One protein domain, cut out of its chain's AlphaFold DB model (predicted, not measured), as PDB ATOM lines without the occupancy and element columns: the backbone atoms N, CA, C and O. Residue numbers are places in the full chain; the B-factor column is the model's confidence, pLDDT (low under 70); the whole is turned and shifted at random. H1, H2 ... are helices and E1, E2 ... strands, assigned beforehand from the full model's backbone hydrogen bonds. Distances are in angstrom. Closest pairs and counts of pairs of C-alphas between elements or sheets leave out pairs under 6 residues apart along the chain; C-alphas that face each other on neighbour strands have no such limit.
ATOM      1  N   GLU A   4      23.057 -19.080  35.619       76.38
ATOM      2  CA  GLU A   4      23.007 -17.836  34.860       76.38
ATOM      3  C   GLU A   4      21.754 -17.827  33.999       76.38
ATOM      4  O   GLU A   4      21.454 -18.787  33.289       76.38
ATOM      5  N   THR A   5      20.976 -16.751  34.097       80.44
ATOM      6  CA  THR A   5      19.789 -16.598  33.255       80.44
ATOM      7  C   THR A   5      20.245 -16.120  31.889       80.44
ATOM      8  O   THR A   5      20.735 -15.000  31.758       80.44
ATOM      9  N   ILE A   6      20.082 -16.967  30.876       77.69
ATOM     10  CA  ILE A   6      20.474 -16.658  29.505       77.69
ATOM     11  C   ILE A   6      19.228 -16.287  28.717       77.69
ATOM     12  O   ILE A   6      18.226 -17.006  28.689       77.69
ATOM     13  N   LYS A   7      19.306 -15.153  28.026       78.56
ATOM     14  CA  LYS A   7      18.302 -14.796  27.031       78.56
ATOM     15  C   LYS A   7      18.476 -15.678  25.803       78.56
ATOM     16  O   LYS A   7      19.547 -15.707  25.205       78.56
ATOM     17  N   LEU A   8      17.408 -16.371  25.423       80.00
ATOM     18  CA  LEU A   8      17.378 -17.129  24.180       80.00
ATOM     19  C   LEU A   8      17.292 -16.159  22.998       80.00
ATOM     20  O   LEU A   8      16.343 -15.378  22.895       80.00
ATOM     21  N   ILE A   9      18.276 -16.232  22.109       83.56
ATOM     22  CA  ILE A   9      18.361 -15.443  20.883       83.56
ATOM     23  C   ILE A   9      18.296 -16.402  19.696       83.56
ATOM     24  O   ILE A   9      19.105 -17.324  19.572       83.56
ATOM     25  N   ALA A  10      17.324 -16.184  18.816       84.62
ATOM     26  CA  ALA A  10      17.191 -16.917  17.572       84.62
ATOM     27  C   ALA A  10      18.363 -16.626  16.609       84.62
ATOM     28  O   ALA A  10      19.022 -15.588  16.708       84.62
ATOM     29  N   PRO A  11      18.619 -17.502  15.621       80.62
ATOM     30  CA  PRO A  11      19.684 -17.323  14.626       80.62
ATOM     31  C   PRO A  11      19.601 -16.018  13.820       80.62
ATOM     32  O   PRO A  11      20.607 -15.529  13.308       80.62
ATOM     33  N   ASN A  12      18.413 -15.420  13.720       83.50
ATOM     34  CA  ASN A  12      18.199 -14.089  13.144       83.50
ATOM     35  C   ASN A  12      18.604 -12.934  14.083       83.50
ATOM     36  O   ASN A  12      18.369 -11.777  13.752       83.50
ATOM     37  N   SER A  13      19.239 -13.225  15.223       79.81
ATOM     38  CA  SER A  13      19.586 -12.264  16.278       79.81
ATOM     39  C   SER A  13      18.386 -11.606  16.966       79.81
ATOM     40  O   SER A  13      18.549 -10.557  17.586       79.81
ATOM     41  N   LEU A  14      17.199 -12.210  16.877       85.12
ATOM     42  CA  LEU A  14      16.010 -11.744  17.587       85.12
ATOM     43  C   LEU A  14      15.808 -12.504  18.893       85.12
ATOM     44  O   LEU A  14      16.160 -13.675  19.010       85.12
ATOM     45  N   GLU A  15      15.216 -11.841  19.883       85.19
ATOM     46  CA  GLU A  15      14.846 -12.492  21.136       85.19
ATOM     47  C   GLU A  15      13.730 -13.518  20.892       85.19
ATOM     48  O   GLU A  15      12.797 -13.296  20.110       85.19
ATOM     49  N   ILE A  16      13.814 -14.656  21.581       86.69
ATOM     50  CA  ILE A  16      12.724 -15.624  21.605       86.69
ATOM     51  C   ILE A  16      11.573 -15.069  22.441       86.69
ATOM     52  O   ILE A  16      11.726 -14.775  23.626       86.69
ATOM     53  N   ALA A  17      10.396 -14.971  21.825       85.94
ATOM     54  CA  ALA A  17       9.166 -14.595  22.502       85.94
ATOM     55  C   ALA A  17       8.648 -15.723  23.406       85.94
ATOM     56  O   ALA A  17       8.066 -15.441  24.453       85.94
ATOM     57  N   GLY A  18       8.849 -16.990  23.027       85.69
ATOM     58  CA  GLY A  18       8.462 -18.144  23.839       85.69
ATOM     59  C   GLY A  18       8.562 -19.482  23.110       85.69
ATOM     60  O   GLY A  18       9.101 -19.570  22.014       85.69
ATOM     61  N   ILE A  19       8.031 -20.539  23.721       85.31
ATOM     62  CA  ILE A  19       7.841 -21.855  23.103       85.31
ATOM     63  C   ILE A  19       6.410 -21.956  22.582       85.31
ATOM     64  O   ILE A  19       5.459 -21.610  23.285       85.31
ATOM     65  N   LYS A  20       6.256 -22.484  21.370       85.75
ATOM     66  CA  LYS A  20       4.966 -22.843  20.790       85.75
ATOM     67  C   LYS A  20       4.546 -24.234  21.247       85.75
ATOM     68  O   LYS A  20       5.291 -25.205  21.112       85.75
ATOM     69  N   LEU A  21       3.339 -24.327  21.787       82.62
ATOM     70  CA  LEU A  21       2.718 -25.579  22.201       82.62
ATOM     71  C   LEU A  21       1.982 -26.246  21.043       82.62
ATOM     72  O   LEU A  21       1.663 -25.613  20.037       82.62
ATOM     73  N   LYS A  22       1.633 -27.524  21.225       78.50
ATOM     74  CA  LYS A  22       0.778 -28.264  20.280       78.50
ATOM     75  C   LYS A  22      -0.579 -27.605  20.036       78.50
ATOM     76  O   LYS A  22      -1.122 -27.744  18.949       78.50
ATOM     77  N   ASP A  23      -1.086 -26.869  21.020       79.88
ATOM     78  CA  ASP A  23      -2.328 -26.097  20.923       79.88
ATOM     79  C   ASP A  23      -2.147 -24.758  20.178       79.88
ATOM     80  O   ASP A  23      -3.016 -23.898  20.195       79.88
ATOM     81  N   ASN A  24      -0.985 -24.524  19.554       75.88
ATOM     82  CA  ASN A  24      -0.619 -23.265  18.892       75.88
ATOM     83  C   ASN A  24      -0.459 -22.063  19.852       75.88
ATOM     84  O   ASN A  24      -0.105 -20.967  19.422       75.88
ATOM     85  N   SER A  25      -0.664 -22.279  21.153       82.31
ATOM     86  CA  SER A  25      -0.402 -21.321  22.227       82.31
ATOM     87  C   SER A  25       1.096 -21.043  22.396       82.31
ATOM     88  O   SER A  25       1.921 -21.944  22.245       82.31
ATOM     89  N   LEU A  26       1.450 -19.803  22.749       83.25
ATOM     90  CA  LEU A  26       2.831 -19.369  22.973       83.25
ATOM     91  C   LEU A  26       3.080 -19.128  24.459       83.25
ATOM     92  O   LEU A  26       2.349 -18.390  25.116       83.25
ATOM     93  N   VAL A  27       4.135 -19.744  24.982       82.94
ATOM     94  CA  VAL A  27       4.480 -19.698  26.402       82.94
ATOM     95  C   VAL A  27       5.859 -19.101  26.573       82.94
ATOM     96  O   VAL A  27       6.839 -19.610  26.035       82.94
ATOM     97  N   LYS A  28       5.953 -18.048  27.382       82.94
ATOM     98  CA  LYS A  28       7.242 -17.499  27.797       82.94
ATOM     99  C   LYS A  28       7.948 -18.484  28.720       82.94
ATOM    100  O   LYS A  28       7.377 -18.919  29.718       82.94
ATOM    101  N   VAL A  29       9.191 -18.802  28.387       79.19
ATOM    102  CA  VAL A  29      10.069 -19.632  29.211       79.19
ATOM    103  C   VAL A  29      11.336 -18.870  29.535       79.19
ATOM    104  O   VAL A  29      11.806 -18.065  28.730       79.19
ATOM    105  N   ILE A  30      11.889 -19.138  30.711       81.12
ATOM    106  CA  ILE A  30      13.170 -18.575  31.123       81.12
ATOM    107  C   ILE A  30      14.207 -19.678  30.967       81.12
ATOM    108  O   ILE A  30      14.119 -20.711  31.629       81.12
ATOM    109  N   ALA A  31      15.181 -19.471  30.085       81.31
ATOM    110  CA  ALA A  31      16.317 -20.367  29.982       81.31
ATOM    111  C   ALA A  31      17.392 -19.952  30.990       81.31
ATOM    112  O   ALA A  31      17.779 -18.788  31.094       81.31
ATOM    113  N   LYS A  32      17.865 -20.925  31.751       83.06
ATOM    114  CA  LYS A  32      18.975 -20.810  32.683       83.06
ATOM    115  C   LYS A  32      20.029 -21.812  32.255       83.06
ATOM    116  O   LYS A  32      19.706 -22.938  31.885       83.06
ATOM    117  N   TYR A  33      21.282 -21.409  32.290       81.88
ATOM    118  CA  TYR A  33      22.397 -22.291  32.013       81.88
ATOM    119  C   TYR A  33      23.152 -22.537  33.311       81.88
ATOM    120  O   TYR A  33      23.585 -21.601  33.987       81.88
ATOM    121  N   ASP A  34      23.269 -23.808  33.684       82.31
ATOM    122  CA  ASP A  34      24.106 -24.214  34.801       82.31
ATOM    123  C   ASP A  34      25.525 -24.449  34.282       82.31
ATOM    124  O   ASP A  34      25.797 -25.425  33.578       82.31
ATOM    125  N   VAL A  35      26.441 -23.545  34.629       78.94
ATOM    126  CA  VAL A  35      27.844 -23.615  34.192       78.94
ATOM    127  C   VAL A  35      28.580 -24.790  34.844       78.94
ATOM    128  O   VAL A  35      29.490 -25.364  34.244       78.94
ATOM    129  N   GLY A  36      28.177 -25.184  36.057       78.94
ATOM    130  CA  GLY A  36      28.797 -26.284  36.796       78.94
ATOM    131  C   GLY A  36      28.429 -27.653  36.228       78.94
ATOM    132  O   GLY A  36      29.298 -28.506  36.050       78.94
ATOM    133  N   ALA A  37      27.152 -27.847  35.904       79.50
ATOM    134  CA  ALA A  37      26.610 -29.064  35.310       79.50
ATOM    135  C   ALA A  37      26.690 -29.071  33.774       79.50
ATOM    136  O   ALA A  37      26.463 -30.117  33.166       79.50
ATOM    137  N   LYS A  38      27.009 -27.927  33.151       76.81
ATOM    138  CA  LYS A  38      26.960 -27.705  31.694       76.81
ATOM    139  C   LYS A  38      25.614 -28.132  31.109       76.81
ATOM    140  O   LYS A  38      25.550 -28.831  30.098       76.81
ATOM    141  N   ALA A  39      24.542 -27.750  31.796       78.00
ATOM    142  CA  ALA A  39      23.188 -28.193  31.503       78.00
ATOM    143  C   ALA A  39      22.243 -27.000  31.348       78.00
ATOM    144  O   ALA A  39      22.325 -26.019  32.087       78.00
ATOM    145  N   TRP A  40      21.313 -27.115  30.401       75.06
ATOM    146  CA  TRP A  40      20.229 -26.158  30.233       75.06
ATOM    147  C   TRP A  40      19.065 -26.482  31.164       75.06
ATOM    148  O   TRP A  40      18.580 -27.613  31.227       75.06
ATOM    149  N   LEU A  41      18.591 -25.455  31.856       79.56
ATOM    150  CA  LEU A  41      17.428 -25.470  32.723       79.56
ATOM    151  C   LEU A  41      16.388 -24.511  32.158       79.56
ATOM    152  O   LEU A  41      16.588 -23.303  32.121       79.56
ATOM    153  N   TYR A  42      15.258 -25.055  31.731       77.44
ATOM    154  CA  TYR A  42      14.124 -24.261  31.276       77.44
ATOM    155  C   TYR A  42      13.120 -24.137  32.409       77.44
ATOM    156  O   TYR A  42      12.478 -25.117  32.785       77.44
ATOM    157  N   GLU A  43      12.984 -22.932  32.946       77.50
ATOM    158  CA  GLU A  43      11.962 -22.624  33.932       77.50
ATOM    159  C   GLU A  43      10.665 -22.296  33.187       77.50
ATOM    160  O   GLU A  43      10.555 -21.296  32.468       77.50
ATOM    161  N   MET A  44       9.708 -23.214  33.301       76.25
ATOM    162  CA  MET A  44       8.376 -23.101  32.719       76.25
ATOM    163  C   MET A  44       7.383 -22.757  33.827       76.25
ATOM    164  O   MET A  44       7.536 -23.262  34.939       76.25
ATOM    165  N   PRO A  45       6.348 -21.952  33.538       72.44
ATOM    166  CA  PRO A  45       5.326 -21.637  34.533       72.44
ATOM    167  C   PRO A  45       4.514 -22.872  34.947       72.44
ATOM    168  O   PRO A  45       4.027 -22.928  36.069       72.44
ATOM    169  N   ASP A  46       4.409 -23.873  34.067       75.62
ATOM    170  CA  ASP A  46       3.591 -25.064  34.283       75.62
ATOM    171  C   ASP A  46       4.328 -26.337  33.849       75.62
ATOM    172  O   ASP A  46       4.826 -26.443  32.724       75.62
ATOM    173  N   GLU A  47       4.337 -27.360  34.704       70.69
ATOM    174  CA  GLU A  47       4.908 -28.670  34.361       70.69
ATOM    175  C   GLU A  47       4.076 -29.384  33.277       70.69
ATOM    176  O   GLU A  47       4.592 -30.160  32.469       70.69
ATOM    177  N   THR A  48       2.787 -29.053  33.191       70.69
ATOM    178  CA  THR A  48       1.870 -29.513  32.140       70.69
ATOM    179  C   THR A  48       2.357 -29.096  30.752       70.69
ATOM    180  O   THR A  48       2.293 -29.872  29.796       70.69
ATOM    181  N   ILE A  49       2.923 -27.890  30.649       71.44
ATOM    182  CA  ILE A  49       3.471 -27.336  29.410       71.44
ATOM    183  C   ILE A  49       4.685 -28.155  28.971       71.44
ATOM    184  O   ILE A  49       4.791 -28.488  27.794       71.44
ATOM    185  N   ARG A  50       5.524 -28.620  29.904       66.94
ATOM    186  CA  ARG A  50       6.666 -29.500  29.603       66.94
ATOM    187  C   ARG A  50       6.259 -30.776  28.859       66.94
ATOM    188  O   ARG A  50       6.992 -31.223  27.986       66.94
ATOM    189  N   LYS A  51       5.089 -31.344  29.168       67.25
ATOM    190  CA  LYS A  51       4.541 -32.520  28.460       67.25
ATOM    191  C   LYS A  51       3.919 -32.168  27.106       67.25
ATOM    192  O   LYS A  51       3.843 -33.021  26.224       67.25
ATOM    193  N   MET A  52       3.466 -30.926  26.940       65.50
ATOM    194  CA  MET A  52       2.875 -30.420  25.696       65.50
ATOM    195  C   MET A  52       3.911 -29.889  24.699       65.50
ATOM    196  O   MET A  52       3.592 -29.715  23.523       65.50
ATOM    197  N   ILE A  53       5.148 -29.673  25.140       68.25
ATOM    198  CA  ILE A  53       6.270 -29.265  24.296       68.25
ATOM    199  C   ILE A  53       6.826 -30.504  23.600       68.25
ATOM    200  O   ILE A  53       7.587 -31.276  24.177       68.25
ATOM    201  N   SER A  54       6.411 -30.733  22.354       54.38
ATOM    202  CA  SER A  54       6.984 -31.792  21.524       54.38
ATOM    203  C   SER A  54       6.627 -31.587  20.046       54.38
ATOM    204  O   SER A  54       5.453 -31.772  19.707       54.38
ATOM    205  N   PRO A  55       7.599 -31.321  19.146       60.03
ATOM    206  CA  PRO A  55       8.984 -30.882  19.391       60.03
ATOM    207  C   PRO A  55       9.066 -29.437  19.925       60.03
ATOM    208  O   PRO A  55       8.145 -28.652  19.722       60.03
ATOM    209  N   THR A  56      10.162 -29.088  20.612       71.06
ATOM    210  CA  THR A  56      10.398 -27.745  21.180       71.06
ATOM    211  C   THR A  56      10.640 -26.716  20.076       71.06
ATOM    212  O   THR A  56      11.780 -26.450  19.687       71.06
ATOM    213  N   ILE A  57       9.547 -26.171  19.551       83.25
ATOM    214  CA  ILE A  57       9.557 -25.053  18.615       83.25
ATOM    215  C   ILE A  57       9.567 -23.763  19.431       83.25
ATOM    216  O   ILE A  57       8.603 -23.443  20.124       83.25
ATOM    217  N   LEU A  58      10.671 -23.033  19.367       84.50
ATOM    218  CA  LEU A  58      10.787 -21.683  19.898       84.50
ATOM    219  C   LEU A  58      10.274 -20.705  18.850       84.50
ATOM    220  O   LEU A  58      10.466 -20.910  17.657       84.50
ATOM    221  N   VAL A  59       9.616 -19.647  19.289       87.31
ATOM    222  CA  VAL A  59       9.070 -18.614  18.419       87.31
ATOM    223  C   VAL A  59       9.696 -17.290  18.800       87.31
ATOM    224  O   VAL A  59       9.703 -16.928  19.977       87.31
ATOM    225  N   ASP A  60      10.252 -16.587  17.821       88.88
ATOM    226  CA  ASP A  60      10.801 -15.249  18.036       88.88
ATOM    227  C   ASP A  60       9.723 -14.160  18.076       88.88
ATOM    228  O   ASP A  60       8.539 -14.408  17.851       88.88
ATOM    229  N   ILE A  61      10.137 -12.936  18.397       86.25
ATOM    230  CA  ILE A  61       9.247 -11.768  18.441       86.25
ATOM    231  C   ILE A  61       8.559 -11.437  17.104       86.25
ATOM    232  O   ILE A  61       7.546 -10.744  17.117       86.25
ATOM    233  N   GLU A  62       9.066 -11.925  15.968       86.56
ATOM    234  CA  GLU A  62       8.431 -11.784  14.649       86.56
ATOM    235  C   GLU A  62       7.493 -12.956  14.314       86.56
ATOM    236  O   GLU A  62       6.843 -12.951  13.269       86.56
ATOM    237  N   GLY A  63       7.398 -13.960  15.188       83.94
ATOM    238  CA  GLY A  63       6.558 -15.132  14.978       83.94
ATOM    239  C   GLY A  63       7.212 -16.236  14.145       83.94
ATOM    240  O   GLY A  63       6.513 -17.171  13.751       83.94
ATOM    241  N   LYS A  64       8.523 -16.174  13.866       87.50
ATOM    242  CA  LYS A  64       9.218 -17.276  13.180       87.50
ATOM    243  C   LYS A  64       9.547 -18.405  14.141       87.50
ATOM    244  O   LYS A  64       9.914 -18.188  15.293       87.50
ATOM    245  N   GLU A  65       9.442 -19.614  13.614       88.75
ATOM    246  CA  GLU A  65       9.625 -20.866  14.332       88.75
ATOM    247  C   GLU A  65      11.062 -21.375  14.193       88.75
ATOM    248  O   GLU A  65      11.596 -21.511  13.093       88.75
ATOM    249  N   TRP A  66      11.666 -21.715  15.324       87.06
ATOM    250  CA  TRP A  66      13.039 -22.177  15.445       87.06
ATOM    251  C   TRP A  66      13.097 -23.446  16.276       87.06
ATOM    252  O   TRP A  66      12.327 -23.644  17.215       87.06
ATOM    253  N   LYS A  67      14.046 -24.320  15.961       84.88
ATOM    254  CA  LYS A  67      14.292 -25.498  16.787       84.88
ATOM    255  C   LYS A  67      15.093 -25.100  18.022       84.88
ATOM    256  O   LYS A  67      16.024 -24.306  17.911       84.88
ATOM    257  N   ALA A  68      14.774 -25.702  19.169       79.25
ATOM    258  CA  ALA A  68      15.505 -25.469  20.418       79.25
ATOM    259  C   ALA A  68      17.026 -25.532  20.250       79.25
ATOM    260  O   ALA A  68      17.694 -24.564  20.586       79.25
ATOM    261  N   HIS A  69      17.550 -26.582  19.611       80.69
ATOM    262  CA  HIS A  69      18.996 -26.758  19.456       80.69
ATOM    263  C   HIS A  69      19.688 -25.631  18.669       80.69
ATOM    264  O   HIS A  69      20.813 -25.264  19.002       80.69
ATOM    265  N   ASP A  70      19.039 -25.072  17.639       81.69
ATOM    266  CA  ASP A  70      19.586 -23.954  16.859       81.69
ATOM    267  C   ASP A  70      19.671 -22.691  17.718       81.69
ATOM    268  O   ASP A  70      20.685 -21.991  17.716       81.69
ATOM    269  N   VAL A  71      18.622 -22.427  18.497       82.62
ATOM    270  CA  VAL A  71      18.570 -21.278  19.403       82.62
ATOM    271  C   VAL A  71      19.538 -21.457  20.566       82.62
ATOM    272  O   VAL A  71      20.261 -20.524  20.882       82.62
ATOM    273  N   GLU A  72      19.593 -22.631  21.194       79.25
ATOM    274  CA  GLU A  72      20.510 -22.955  22.294       79.25
ATOM    275  C   GLU A  72      21.962 -22.737  21.877       79.25
ATOM    276  O   GLU A  72      22.721 -22.047  22.558       79.25
ATOM    277  N   PHE A  73      22.340 -23.280  20.719       78.00
ATOM    278  CA  PHE A  73      23.689 -23.137  20.193       78.00
ATOM    279  C   PHE A  73      24.028 -21.671  19.898       78.00
ATOM    280  O   PHE A  73      25.101 -21.194  20.278       78.00
ATOM    281  N   HIS A  74      23.100 -20.937  19.274       78.25
ATOM    282  CA  HIS A  74      23.288 -19.518  18.973       78.25
ATOM    283  C   HIS A  74      23.335 -18.656  20.241       78.25
ATOM    284  O   HIS A  74      24.150 -17.743  20.360       78.25
ATOM    285  N   SER A  75      22.503 -18.987  21.223       74.75
ATOM    286  CA  SER A  75      22.424 -18.293  22.506       74.75
ATOM    287  C   SER A  75      23.655 -18.544  23.364       74.75
ATOM    288  O   SER A  75      24.013 -17.672  24.130       74.75
ATOM    289  N   LEU A  76      24.348 -19.677  23.226       71.25
ATOM    290  CA  LEU A  76      25.648 -19.889  23.880       71.25
ATOM    291  C   LEU A  76      26.789 -19.155  23.177       71.25
ATOM    292  O   LEU A  76      27.719 -18.701  23.833       71.25
ATOM    293  N   THR A  77      26.738 -19.037  21.848       67.94
ATOM    294  CA  THR A  77      27.792 -18.357  21.077       67.94
ATOM    295  C   THR A  77      27.676 -16.836  21.119       67.94
ATOM    296  O   THR A  77      28.696 -16.154  21.055       67.94
ATOM    297  N   LYS A  78      26.458 -16.292  21.244       62.91
ATOM    298  CA  LYS A  78      26.198 -14.851  21.414       62.91
ATOM    299  C   LYS A  78      25.829 -14.437  22.834       62.91
ATOM    300  O   LYS A  78      25.754 -13.238  23.094       62.91
ATOM    301  N   GLY A  79      25.553 -15.393  23.716       50.22
ATOM    302  CA  GLY A  79      25.105 -15.158  25.084       50.22
ATOM    303  C   GLY A  79      26.147 -14.390  25.858       50.22
ATOM    304  O   GLY A  79      27.135 -14.944  26.329       50.22
TER     305      GLY A  79
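What this domain is: This is residues 4 to 79 of the 82 residues of an uncharacterized protein of Gammaproteobacteria bacterium (UniProt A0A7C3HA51). Two small three-stranded sheets, E1 E3 E4 and E2 E5 E6, make the two parts of this domain, and H2 bridges them, with residues 68 to 71 near the second sheet and residues 72 to 76 grazing the first. The short H1 lies at a far corner, away from H2, between E4 and E5 along the chain. The printed part has 76 residues with two named helices and six named strands, in the order E1 E2 E3 E4 H1 E5 E6 H2; both sheets are antiparallel, and the class is mixed, helices and strands. The whole is compact, with a radius of gyration of the C-alphas of 11.7 A and spans of 34 by 27 by 16 A.

How they stand to each other: E1, residues 4 to 6, is an edge strand, antiparallel to the inner strand E3, residues 30 to 34; N 6 and O 31 are 2.9 A apart, within hydrogen-bond range. E2, residues 16 to 20, is antiparallel to E5, residues 57 to 60, with N 20 and O 57 at 2.8 A. Residues 19 to 20 of E2 also pair antiparallel with residues 26 to 27. E3 forms a hairpin with E4, residues 39 to 43, where N 32 and O 41 are 2.7 A apart. H1, residues 47 to 52, is on neither sheet. E5 forms a hairpin with E6, residues 65 to 67, with N 66 and O 58 at 2.7 A. H2, residues 68 to 78, is on the sheet E2 E5 E6 at a height of 11.9 A, over E5 and only just over E2, on which 3 of its C-alphas fall; it runs along the strands, at 16 degrees to E5 on the local plane. Its closest C-alphas to E5 are those of Ala 68 and Leu 58, 6.1 A apart. H2 only grazes the sheet E1 E3 E4; its closest C-alphas to E1 are those of Ser 75 and Ile 6, 7.4 A apart. H1 and H2 are apart. In H2 every O i to N i+4 pair is within hydrogen-bond range; in H1, 1 of 2 is.

Where its parts are: E1 begins at C-alpha 4, (23.007, -17.836, 34.860), and is 6.0 A long. E2 is 10.6 A long, and E3 and E4 are 12.8 A each. H1 is 9.1 A, E5 9.9 A and E6 7.0 A. H2, 15.1 A, ends at C-alpha 78, (26.198, -14.851, 21.414).

The domain as a whole: The two C-alphas farthest apart are those of Asp 23 and Gly 36, at 34.9 A. The printed part has no cut and no long link. The mean pLDDT of the printed part is 78.6; residues 50 to 55 and 77 to 79 are under 70.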